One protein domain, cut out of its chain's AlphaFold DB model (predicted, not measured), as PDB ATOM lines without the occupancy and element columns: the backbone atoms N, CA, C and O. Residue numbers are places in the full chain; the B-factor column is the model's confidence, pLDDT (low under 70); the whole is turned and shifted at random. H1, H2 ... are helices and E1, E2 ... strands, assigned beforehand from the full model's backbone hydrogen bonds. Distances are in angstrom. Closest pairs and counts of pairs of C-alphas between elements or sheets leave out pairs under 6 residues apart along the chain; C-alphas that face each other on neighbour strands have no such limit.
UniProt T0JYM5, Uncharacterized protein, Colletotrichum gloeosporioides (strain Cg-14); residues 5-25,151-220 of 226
ATOM      1  N   ILE A   5     315.471  45.286  17.498       44.78
ATOM      2  CA  ILE A   5     316.281  46.413  17.037       44.78
ATOM      3  C   ILE A   5     315.404  47.238  16.094       44.78
ATOM      4  O   ILE A   5     314.769  46.695  15.187       44.78
ATOM      5  N   TYR A   6     315.362  48.542  16.336       44.88
ATOM      6  CA  TYR A   6     314.563  49.507  15.596       44.88
ATOM      7  C   TYR A   6     315.515  50.339  14.766       44.88
ATOM      8  O   TYR A   6     316.563  50.749  15.250       44.88
ATOM      9  N   THR A   7     315.126  50.611  13.535       42.75
ATOM     10  CA  THR A   7     315.709  51.674  12.718       42.75
ATOM     11  C   THR A   7     314.745  52.847  12.777       42.75
ATOM     12  O   THR A   7     313.576  52.625  12.507       42.75
ATOM     13  N   ILE A   8     315.195  54.048  13.119       45.28
ATOM     14  CA  ILE A   8     314.437  55.298  13.043       45.28
ATOM     15  C   ILE A   8     315.202  56.210  12.093       45.28
ATOM     16  O   ILE A   8     316.401  56.423  12.265       45.28
ATOM     17  N   GLN A   9     314.537  56.759  11.089       45.34
ATOM     18  CA  GLN A   9     315.092  57.862  10.312       45.34
ATOM     19  C   GLN A   9     314.523  59.172  10.867       45.34
ATOM     20  O   GLN A   9     313.305  59.318  10.960       45.34
ATOM     21  N   GLU A  10     315.389  60.094  11.298       35.72
ATOM     22  CA  GLU A  10     314.950  61.361  11.897       35.72
ATOM     23  C   GLU A  10     314.456  62.359  10.834       35.72
ATOM     24  O   GLU A  10     315.082  62.576   9.796       35.72
ATOM     25  N   GLY A  11     313.298  62.957  11.112       43.75
ATOM     26  CA  GLY A  11     312.571  63.894  10.262       43.75
ATOM     27  C   GLY A  11     311.239  64.285  10.917       43.75
ATOM     28  O   GLY A  11     310.891  63.759  11.978       43.75
ATOM     29  N   ALA A  12     310.465  65.183  10.300       35.16
ATOM     30  CA  ALA A  12     309.134  65.578  10.795       35.16
ATOM     31  C   ALA A  12     308.134  64.400  10.845       35.16
ATOM     32  O   ALA A  12     307.118  64.476  11.540       35.16
ATOM     33  N   ALA A  13     308.453  63.301  10.154       42.75
ATOM     34  CA  ALA A  13     307.857  61.989  10.345       42.75
ATOM     35  C   ALA A  13     308.957  60.950  10.605       42.75
ATOM     36  O   ALA A  13     309.892  60.809   9.815       42.75
ATOM     37  N   GLN A  14     308.832  60.218  11.712       53.22
ATOM     38  CA  GLN A  14     309.723  59.115  12.057       53.22
ATOM     39  C   GLN A  14     309.291  57.873  11.275       53.22
ATOM     40  O   GLN A  14     308.289  57.239  11.602       53.22
ATOM     41  N   LEU A  15     310.034  57.530  10.228       54.94
ATOM     42  CA  LEU A  15     309.899  56.229   9.580       54.94
ATOM     43  C   LEU A  15     310.705  55.215  10.374       54.94
ATOM     44  O   LEU A  15     311.892  55.440  10.630       54.94
ATOM     45  N   TYR A  16     310.062  54.112  10.762       60.53
ATOM     46  CA  TYR A  16     310.711  53.073  11.544       60.53
ATOM     47  C   TYR A  16     310.532  51.675  10.965       60.53
ATOM     48  O   TYR A  16     309.498  51.336  10.399       60.53
ATOM     49  N   GLN A  17     311.563  50.848  11.122       62.81
ATOM     50  CA  GLN A  17     311.538  49.433  10.756       62.81
ATOM     51  C   GLN A  17     311.915  48.587  11.972       62.81
ATOM     52  O   GLN A  17     312.907  48.870  12.646       62.81
ATOM     53  N   LEU A  18     311.130  47.538  12.229       62.06
ATOM     54  CA  LEU A  18     311.337  46.597  13.331       62.06
ATOM     55  C   LEU A  18     311.963  45.297  12.822       62.06
ATOM     56  O   LEU A  18     311.501  44.736  11.823       62.06
ATOM     57  N   SER A  19     312.965  44.763  13.526       61.28
ATOM     58  CA  SER A  19     313.278  43.338  13.368       61.28
ATOM     59  C   SER A  19     312.212  42.481  14.039       61.28
ATOM     60  O   SER A  19     311.668  42.872  15.073       61.28
ATOM     61  N   PRO A  20     312.009  41.244  13.557       64.81
ATOM     62  CA  PRO A  20     311.485  40.190  14.412       64.81
ATOM     63  C   PRO A  20     312.313  40.068  15.709       64.81
ATOM     64  O   PRO A  20     313.508  40.391  15.693       64.81
ATOM     65  N   PRO A  21     311.727  39.555  16.805       65.88
ATOM     66  CA  PRO A  21     312.472  39.280  18.028       65.88
ATOM     67  C   PRO A  21     313.670  38.365  17.749       65.88
ATOM     68  O   PRO A  21     313.527  37.327  17.098       65.88
ATOM     69  N   ILE A  22     314.854  38.741  18.234       66.38
ATOM     70  CA  ILE A  22     316.087  37.976  18.009       66.38
ATOM     71  C   ILE A  22     316.317  37.047  19.201       66.38
ATOM     72  O   ILE A  22     316.444  37.506  20.337       66.38
ATOM     73  N   GLU A  23     316.389  35.738  18.959       71.25
ATOM     74  CA  GLU A  23     316.770  34.777  19.999       71.25
ATOM     75  C   GLU A  23     318.291  34.762  20.222       71.25
ATOM     76  O   GLU A  23     319.091  34.980  19.307       71.25
ATOM     77  N   ALA A  24     318.699  34.497  21.463       72.75
ATOM     78  CA  ALA A  24     320.101  34.280  21.798       72.75
ATOM     79  C   ALA A  24     320.551  32.887  21.350       72.75
ATOM     80  O   ALA A  24     319.869  31.889  21.592       72.75
ATOM     81  N   GLN A  25     321.722  32.822  20.728       78.69
ATOM     82  CA  GLN A  25     322.439  31.588  20.459       78.69
ATOM     83  C   GLN A  25     322.887  30.931  21.773       78.69
ATOM     84  O   GLN A  25     322.864  31.532  22.848       78.69
ATOM     85  N   LYS A 151     320.794  58.866   6.979       74.75
ATOM     86  CA  LYS A 151     321.211  58.646   8.357       74.75
ATOM     87  C   LYS A 151     320.141  57.859   9.085       74.75
ATOM     88  O   LYS A 151     318.956  58.164   9.002       74.75
ATOM     89  N   ILE A 152     320.585  56.823   9.770       74.44
ATOM     90  CA  ILE A 152     319.737  55.826  10.405       74.44
ATOM     91  C   ILE A 152     320.071  55.809  11.886       74.44
ATOM     92  O   ILE A 152     321.220  55.612  12.257       74.44
ATOM     93  N   VAL A 153     319.079  55.977  12.740       75.31
ATOM     94  CA  VAL A 153     319.205  55.725  14.172       75.31
ATOM     95  C   VAL A 153     318.830  54.278  14.420       75.31
ATOM     96  O   VAL A 153     317.727  53.858  14.097       75.31
ATOM     97  N   LEU A 154     319.732  53.500  14.997       75.25
ATOM     98  CA  LEU A 154     319.428  52.159  15.475       75.25
ATOM     99  C   LEU A 154     319.246  52.203  16.979       75.25
ATOM    100  O   LEU A 154     320.166  52.629  17.664       75.25
ATOM    101  N   THR A 155     318.113  51.740  17.490       73.94
ATOM    102  CA  THR A 155     317.894  51.546  18.930       73.94
ATOM    103  C   THR A 155     317.632  50.077  19.231       73.94
ATOM    104  O   THR A 155     317.137  49.340  18.378       73.94
ATOM    105  N   ALA A 156     317.972  49.638  20.438       72.12
ATOM    106  CA  ALA A 156     317.547  48.351  20.963       72.12
ATOM    107  C   ALA A 156     316.640  48.580  22.171       72.12
ATOM    108  O   ALA A 156     317.112  48.894  23.264       72.12
ATOM    109  N   SER A 157     315.336  48.425  21.969       66.94
ATOM    110  CA  SER A 157     314.329  48.610  23.012       66.94
ATOM    111  C   SER A 157     313.285  47.486  22.988       66.94
ATOM    112  O   SER A 157     313.413  46.490  22.268       66.94
ATOM    113  N   HIS A 158     312.296  47.597  23.870       65.56
ATOM    114  CA  HIS A 158     311.130  46.712  23.906       65.56
ATOM    115  C   HIS A 158     309.858  47.476  23.514       65.56
ATOM    116  O   HIS A 158     308.763  47.005  23.805       65.56
ATOM    117  N   ASP A 159     310.018  48.647  22.891       61.66
ATOM    118  CA  ASP A 159     308.930  49.565  22.557       61.66
ATOM    119  C   ASP A 159     307.986  48.936  21.521       61.66
ATOM    120  O   ASP A 159     308.391  48.179  20.630       61.66
ATOM    121  N   GLU A 160     306.700  49.222  21.630       53.84
ATOM    122  CA  GLU A 160     305.702  48.730  20.693       53.84
ATOM    123  C   GLU A 160     305.610  49.614  19.438       53.84
ATOM    124  O   GLU A 160     306.143  50.719  19.337       53.84
ATOM    125  N   HIS A 161     304.927  49.093  18.423       49.06
ATOM    126  CA  HIS A 161     304.688  49.800  17.172       49.06
ATOM    127  C   HIS A 161     303.939  51.125  17.413       49.06
ATOM    128  O   HIS A 161     302.849  51.126  17.983       49.06
ATOM    129  N   GLY A 162     304.491  52.241  16.929       43.41
ATOM    130  CA  GLY A 162     303.906  53.579  17.076       43.41
ATOM    131  C   GLY A 162     304.258  54.294  18.382       43.41
ATOM    132  O   GLY A 162     303.787  55.412  18.600       43.41
ATOM    133  N   GLU A 163     305.086  53.692  19.236       50.84
ATOM    134  CA  GLU A 163     305.643  54.377  20.397       50.84
ATOM    135  C   GLU A 163     306.796  55.295  19.975       50.84
ATOM    136  O   GLU A 163     307.650  54.939  19.161       50.84
ATOM    137  N   HIS A 164     306.811  56.508  20.529       57.69
ATOM    138  CA  HIS A 164     307.957  57.399  20.398       57.69
ATOM    139  C   HIS A 164     309.138  56.752  21.117       57.69
ATOM    140  O   HIS A 164     309.088  56.568  22.333       57.69
ATOM    141  N   VAL A 165     310.207  56.447  20.383       57.41
ATOM    142  CA  VAL A 165     311.441  55.987  21.016       57.41
ATOM    143  C   VAL A 165     312.016  57.145  21.819       57.41
ATOM    144  O   VAL A 165     312.428  58.166  21.264       57.41
ATOM    145  N   ASP A 166     312.049  56.975  23.136       61.88
ATOM    146  CA  ASP A 166     312.716  57.912  24.026       61.88
ATOM    147  C   ASP A 166     314.236  57.720  23.912       61.88
ATOM    148  O   ASP A 166     314.846  56.837  24.526       61.88
ATOM    149  N   THR A 167     314.864  58.569  23.101       61.75
ATOM    150  CA  THR A 167     316.317  58.590  22.898       61.75
ATOM    151  C   THR A 167     317.086  58.987  24.165       61.75
ATOM    152  O   THR A 167     318.297  58.782  24.243       61.75
ATOM    153  N   THR A 168     316.417  59.502  25.205       64.19
ATOM    154  CA  THR A 168     317.061  59.810  26.491       64.19
ATOM    155  C   THR A 168     317.251  58.577  27.371       64.19
ATOM    156  O   THR A 168     318.157  58.561  28.206       64.19
ATOM    157  N   THR A 169     316.448  57.530  27.169       65.62
ATOM    158  CA  THR A 169     316.485  56.305  27.986       65.62
ATOM    159  C   THR A 169     316.921  55.062  27.224       65.62
ATOM    160  O   THR A 169     317.315  54.077  27.850       65.62
ATOM    161  N   SER A 170     316.859  55.090  25.894       65.62
ATOM    162  CA  SER A 170     317.185  53.947  25.043       65.62
ATOM    163  C   SER A 170     318.618  54.014  24.518       65.62
ATOM    164  O   SER A 170     319.109  55.074  24.129       65.62
ATOM    165  N   THR A 171     319.298  52.865  24.465       72.62
ATOM    166  CA  THR A 171     320.581  52.760  23.762       72.62
ATOM    167  C   THR A 171     320.337  52.907  22.269       72.62
ATOM    168  O   THR A 171     319.671  52.057  21.677       72.62
ATOM    169  N   TYR A 172     320.954  53.915  21.652       77.81
ATOM    170  CA  TYR A 172     320.943  54.072  20.205       77.81
ATOM    171  C   TYR A 172     322.326  54.379  19.615       77.81
ATOM    172  O   TYR A 172     323.217  54.872  20.307       77.81
ATOM    173  N   ALA A 173     322.491  54.097  18.325       80.19
ATOM    174  CA  ALA A 173     323.623  54.524  17.508       80.19
ATOM    175  C   ALA A 173     323.112  55.180  16.226       80.19
ATOM    176  O   ALA A 173     322.232  54.639  15.560       80.19
ATOM    177  N   GLY A 174     323.684  56.327  15.863       83.62
ATOM    178  CA  GLY A 174     323.484  56.884  14.532       83.62
ATOM    179  C   GLY A 174     324.407  56.184  13.538       83.62
ATOM    180  O   GLY A 174     325.574  55.928  13.825       83.62
ATOM    181  N   VAL A 175     323.896  55.881  12.357       82.12
ATOM    182  CA  VAL A 175     324.632  55.288  11.248       82.12
ATOM    183  C   VAL A 175     324.512  56.234  10.073       82.12
ATOM    184  O   VAL A 175     323.432  56.430   9.521       82.12
ATOM    185  N   ASP A 176     325.633  56.843   9.724       85.25
ATOM    186  CA  ASP A 176     325.754  57.785   8.631       85.25
ATOM    187  C   ASP A 176     326.353  57.084   7.414       85.25
ATOM    188  O   ASP A 176     327.540  56.746   7.378       85.25
ATOM    189  N   PHE A 177     325.511  56.857   6.410       79.44
ATOM    190  CA  PHE A 177     325.938  56.313   5.125       79.44
ATOM    191  C   PHE A 177     326.375  57.412   4.146       79.44
ATOM    192  O   PHE A 177     326.729  57.103   3.006       79.44
ATOM    193  N   SER A 178     326.383  58.684   4.565       73.75
ATOM    194  CA  SER A 178     326.848  59.792   3.731       73.75
ATOM    195  C   SER A 178     328.313  59.564   3.358       73.75
ATOM    196  O   SER A 178     329.174  59.440   4.230       73.75
ATOM    197  N   ASN A 179     328.608  59.560   2.057       70.88
ATOM    198  CA  ASN A 179     329.947  59.371   1.482       70.88
ATOM    199  C   ASN A 179     330.538  57.950   1.595       70.88
ATOM    200  O   ASN A 179     331.730  57.761   1.331       70.88
ATOM    201  N   CYS A 180     329.749  56.938   1.971       74.94
ATOM    202  CA  CYS A 180     330.240  55.561   1.969       74.94
ATOM    203  C   CYS A 180     330.265  54.986   0.541       74.94
ATOM    204  O   CYS A 180     329.337  55.171  -0.244       74.94
ATOM    205  N   GLN A 181     331.321  54.248   0.194       68.50
ATOM    206  CA  GLN A 181     331.371  53.516  -1.082       68.50
ATOM    207  C   GLN A 181     330.633  52.176  -0.994       68.50
ATOM    208  O   GLN A 181     330.193  51.625  -2.003       68.50
ATOM    209  N   VAL A 182     330.519  51.637   0.221       78.38
ATOM    210  CA  VAL A 182     329.830  50.384   0.513       78.38
ATOM    211  C   VAL A 182     328.805  50.671   1.613       78.38
ATOM    212  O   VAL A 182     329.200  50.840   2.766       78.38
ATOM    213  N   PRO A 183     327.493  50.717   1.310       78.56
ATOM    214  CA  PRO A 183     326.460  51.056   2.288       78.56
ATOM    215  C   PRO A 183     326.166  49.873   3.212       78.56
ATOM    216  O   PRO A 183     325.132  49.211   3.125       78.56
ATOM    217  N   LYS A 184     327.131  49.555   4.078       83.44
ATOM    218  CA  LYS A 184     327.061  48.436   5.012       83.44
ATOM    219  C   LYS A 184     327.726  48.775   6.340       83.44
ATOM    220  O   LYS A 184     328.937  48.986   6.396       83.44
ATOM    221  N   ALA A 185     326.927  48.750   7.398       86.88
ATOM    222  CA  ALA A 185     327.376  48.915   8.773       86.88
ATOM    223  C   ALA A 185     327.423  47.568   9.504       86.88
ATOM    224  O   ALA A 185     326.684  46.635   9.179       86.88
ATOM    225  N   TYR A 186     328.287  47.492  10.505       88.62
ATOM    226  CA  TYR A 186     328.442  46.387  11.433       88.62
ATOM    227  C   TYR A 186     328.493  46.970  12.840       88.62
ATOM    228  O   TYR A 186     329.390  47.739  13.165       88.62
ATOM    229  N   LEU A 187     327.514  46.618  13.663       87.44
ATOM    230  CA  LEU A 187     327.393  47.136  15.018       87.44
ATOM    231  C   LEU A 187     327.375  45.990  16.016       87.44
ATOM    232  O   LEU A 187     326.882  44.900  15.719       87.44
ATOM    233  N   THR A 188     327.890  46.265  17.206       87.38
ATOM    234  CA  THR A 188     327.880  45.354  18.347       87.38
ATOM    235  C   THR A 188     327.612  46.128  19.634       87.38
ATOM    236  O   THR A 188     327.709  47.354  19.654       87.38
ATOM    237  N   PHE A 189     327.275  45.419  20.709       84.19
ATOM    238  CA  PHE A 189     327.193  46.017  22.038       84.19
ATOM    239  C   PHE A 189     328.563  46.003  22.715       84.19
ATOM    240  O   PHE A 189     329.237  44.971  22.751       84.19
ATOM    241  N   ASP A 190     328.963  47.136  23.287       83.88
ATOM    242  CA  ASP A 190     330.104  47.192  24.196       83.88
ATOM    243  C   ASP A 190     329.744  46.655  25.598       83.88
ATOM    244  O   ASP A 190     328.602  46.296  25.896       83.88
ATOM    245  N   ALA A 191     330.728  46.604  26.500       80.06
ATOM    246  CA  ALA A 191     330.516  46.144  27.876       80.06
ATOM    247  C   ALA A 191     329.585  47.056  28.705       80.06
ATOM    248  O   ALA A 191     329.111  46.639  29.760       80.06
ATOM    249  N   GLY A 192     329.351  48.292  28.254       81.81
ATOM    250  CA  GLY A 192     328.409  49.241  28.841       81.81
ATOM    251  C   GLY A 192     326.987  49.104  28.293       81.81
ATOM    252  O   GLY A 192     326.093  49.784  28.789       81.81
ATOM    253  N   GLY A 193     326.761  48.223  27.312       77.31
ATOM    254  CA  GLY A 193     325.468  48.064  26.657       77.31
ATOM    255  C   GLY A 193     325.177  49.144  25.617       77.31
ATOM    256  O   GLY A 193     324.010  49.345  25.284       77.31
ATOM    257  N   HIS A 194     326.202  49.829  25.097       82.12
ATOM    258  CA  HIS A 194     326.066  50.790  24.004       82.12
ATOM    259  C   HIS A 194     326.308  50.137  22.646       82.12
ATOM    260  O   HIS A 194     327.180  49.279  22.515       82.12
ATOM    261  N   LEU A 195     325.576  50.583  21.623       84.19
ATOM    262  CA  LEU A 195     325.843  50.203  20.238       84.19
ATOM    263  C   LEU A 195     327.095  50.935  19.729       84.19
ATOM    264  O   LEU A 195     327.157  52.163  19.745       84.19
ATOM    265  N   VAL A 196     328.085  50.174  19.268       87.69
ATOM    266  CA  VAL A 196     329.371  50.666  18.748       87.69
ATOM    267  C   VAL A 196     329.743  49.947  17.448       87.69
ATOM    268  O   VAL A 196     329.189  48.889  17.148       87.69
ATOM    269  N   ASP A 197     330.687  50.501  16.677       90.19
ATOM    270  CA  ASP A 197     331.219  49.826  15.481       90.19
ATOM    271  C   ASP A 197     331.879  48.491  15.864       90.19
ATOM    272  O   ASP A 197     332.691  48.418  16.792       90.19
ATOM    273  N   ASP A 198     331.547  47.433  15.130       90.56
ATOM    274  CA  ASP A 198     332.137  46.109  15.296       90.56
ATOM    275  C   ASP A 198     333.569  46.117  14.750       90.56
ATOM    276  O   ASP A 198     333.806  45.849  13.573       90.56
ATOM    277  N   HIS A 199     334.533  46.468  15.603       91.81
ATOM    278  CA  HIS A 199     335.966  46.455  15.289       91.81
ATOM    279  C   HIS A 199     336.341  47.264  14.028       91.81
ATOM    280  O   HIS A 199     337.072  46.778  13.161       91.81
ATOM    281  N   ASP A 200     335.843  48.501  13.923       91.69
ATOM    282  CA  ASP A 200     336.078  49.423  12.795       91.69
ATOM    283  C   ASP A 200     335.607  48.894  11.419       91.69
ATOM    284  O   ASP A 200     336.022  49.400  10.370       91.69
ATOM    285  N   ARG A 201     334.762  47.855  11.369       92.19
ATOM    286  CA  ARG A 201     334.309  47.263  10.099       92.19
ATOM    287  C   ARG A 201     333.406  48.202   9.307       92.19
ATOM    288  O   ARG A 201     333.478  48.198   8.080       92.19
ATOM    289  N   SER A 202     332.568  49.001   9.971       91.19
ATOM    290  CA  SER A 202     331.736  50.014   9.302       91.19
ATOM    291  C   SER A 202     332.611  51.124   8.734       91.19
ATOM    292  O   SER A 202     332.470  51.509   7.573       91.19
ATOM    293  N   LYS A 203     333.601  51.568   9.513       88.44
ATOM    294  CA  LYS A 203     334.568  52.581   9.087       88.44
ATOM    295  C   LYS A 203     335.370  52.171   7.849       88.44
ATOM    296  O   LYS A 203     335.634  53.009   6.991       88.44
ATOM    297  N   GLN A 204     335.724  50.892   7.713       89.06
ATOM    298  CA  GLN A 204     336.387  50.360   6.509       89.06
ATOM    299  C   GLN A 204     335.539  50.514   5.236       89.06
ATOM    300  O   GLN A 204     336.093  50.615   4.144       89.06
ATOM    301  N   ASN A 205     334.213  50.578   5.377       86.81
ATOM    302  CA  ASN A 205     333.273  50.816   4.281       86.81
ATOM    303  C   ASN A 205     333.002  52.314   4.026       86.81
ATOM    304  O   ASN A 205     332.238  52.659   3.122       86.81
ATOM    305  N   GLY A 206     333.614  53.201   4.817       86.06
ATOM    306  CA  GLY A 206     333.335  54.637   4.811       86.06
ATOM    307  C   GLY A 206     332.035  55.015   5.523       86.06
ATOM    308  O   GLY A 206     331.571  56.133   5.351       86.06
ATOM    309  N   VAL A 207     331.439  54.104   6.300       87.25
ATOM    310  CA  VAL A 207     330.231  54.384   7.087       87.25
ATOM    311  C   VAL A 207     330.632  55.024   8.413       87.25
ATOM    312  O   VAL A 207     331.470  54.489   9.144       87.25
ATOM    313  N   GLY A 208     330.031  56.169   8.729       88.56
ATOM    314  CA  GLY A 208     330.205  56.838  10.012       88.56
ATOM    315  C   GLY A 208     329.283  56.235  11.066       88.56
ATOM    316  O   GLY A 208     328.076  56.177  10.865       88.56
ATOM    317  N   ILE A 209     329.829  55.812  12.206       87.31
ATOM    318  CA  ILE A 209     329.016  55.502  13.387       87.31
ATOM    319  C   ILE A 209     329.032  56.735  14.285       87.31
ATOM    320  O   ILE A 209     330.082  57.130  14.796       87.31
ATOM    321  N   LEU A 210     327.876  57.376  14.417       82.25
ATOM    322  CA  LEU A 210     327.702  58.580  15.212       82.25
ATOM    323  C   LEU A 210     327.465  58.188  16.676       82.25
ATOM    324  O   LEU A 210     326.563  57.390  16.955       82.25
ATOM    325  N   PRO A 211     328.254  58.735  17.616       68.50
ATOM    326  CA  PRO A 211     328.066  58.464  19.031       68.50
ATOM    327  C   PRO A 211     326.739  59.036  19.538       68.50
ATOM    328  O   PRO A 211     326.176  59.974  18.962       68.50
ATOM    329  N   TYR A 212     326.283  58.481  20.661       64.06
ATOM    330  CA  TYR A 212     325.116  58.938  21.412       64.06
ATOM    331  C   TYR A 212     325.111  60.467  21.588       64.06
ATOM    332  O   TYR A 212     326.127  61.061  21.952       64.06
ATOM    333  N   GLY A 213     323.963  61.098  21.330       60.34
ATOM    334  CA  GLY A 213     323.764  62.545  21.458       60.34
ATOM    335  C   GLY A 213     324.255  63.403  20.287       60.34
ATOM    336  O   GLY A 213     324.208  64.627  20.390       60.34
ATOM    337  N   SER A 214     324.735  62.808  19.189       66.19
ATOM    338  CA  SER A 214     325.097  63.573  17.988       66.19
ATOM    339  C   SER A 214     323.853  64.095  17.265       66.19
ATOM    340  O   SER A 214     322.867  63.374  17.145       66.19
ATOM    341  N   GLU A 215     323.918  65.322  16.747       63.88
ATOM    342  CA  GLU A 215     322.868  65.891  15.896       63.88
ATOM    343  C   GLU A 215     322.862  65.188  14.527       63.88
ATOM    344  O   GLU A 215     323.906  65.056  13.874       63.88
ATOM    345  N   ILE A 216     321.697  64.700  14.096       62.16
ATOM    346  CA  ILE A 216     321.545  63.914  12.868       62.16
ATOM    347  C   ILE A 216     320.838  64.765  11.816       62.16
ATOM    348  O   ILE A 216     319.623  64.761  11.684       62.16
ATOM    349  N   ASP A 217     321.630  65.485  11.028       63.44
ATOM    350  CA  ASP A 217     321.111  66.217   9.868       63.44
ATOM    351  C   ASP A 217     320.805  65.256   8.700       63.44
ATOM    352  O   ASP A 217     321.742  64.692   8.120       63.44
ATOM    353  N   THR A 218     319.527  65.005   8.397       63.84
ATOM    354  CA  THR A 218     319.081  63.986   7.423       63.84
ATOM    355  C   THR A 218     318.882  64.511   6.003       63.84
ATOM    356  O   THR A 218     318.867  63.716   5.059       63.84
ATOM    357  N   VAL A 219     318.797  65.827   5.804       63.91
ATOM    358  CA  VAL A 219     318.634  66.429   4.476       63.91
ATOM    359  C   VAL A 219     319.356  67.761   4.418       63.91
ATOM    360  O   VAL A 219     319.159  68.635   5.253       63.91
ATOM    361  N   HIS A 220     320.153  67.941   3.367       77.50
ATOM    362  CA  HIS A 220     320.702  69.247   3.045       77.50
ATOM    363  C   HIS A 220     319.910  69.872   1.896       77.50
ATOM    364  O   HIS A 220     319.779  69.266   0.828       77.50
TER     365      HIS A 220
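This is residues 5 to 25 and 151 to 220 of the 226 residues of an uncharacterized protein of Colletotrichum gloeosporioides (strain Cg-14) (UniProt T0JYM5). With little regular structure, the domain is a twisted antiparallel sheet, E2 - E1 - E3 - E4 - E7, on which a small antiparallel hairpin, E5 and E6, packs through E6 at E4 and E7. The 91 printed residues, mostly strand by class, have seven strands and one helix, E1 to E6, H1, E7, holding 35 residues. It is compact, radius of gyration of the C-alphas 13.1 A, spanning 38 by 34 by 22 A.

E1 is residues 5 to 9, from C-alpha 5 at (316.281, 46.413, 17.037); E2 is residues 15 to 18; E3 is residues 151 to 157, 19.0 A; E4 is residues 171 to 176, 16.8 A; E5 is residues 187 to 189; E6 is residues 195 to 197; H1 is residues 201 to 204; E7 is residues 208 to 210, ending with C-alpha 210 at (327.702, 58.580, 15.212).

N and O pairs within hydrogen-bond range include N 7 and O 17 for E1 and E2, 3.0 A; N 8 and O 153 for E1 and E3, 2.7 A; N 175 and O 152 for E3 and E4, 2.7 A; N 176 and O 208 for E4 and E7, 2.8 A; N 188 and O 196 for E5 and E6, 2.9 A. The closest C-alphas of E4 and E6, Ala 173 and Leu 195, are 5.6 A apart. H1, too short for an O i to N i+4 pair, only grazes the sheet with residues 202 to 203.

Residues 26 to 150 are not printed; C-alphas 25 and 151 are 29.7 A apart. The link E3 to E4 is long. Confidence is under 70 in 42 residues, among them 5 to 22.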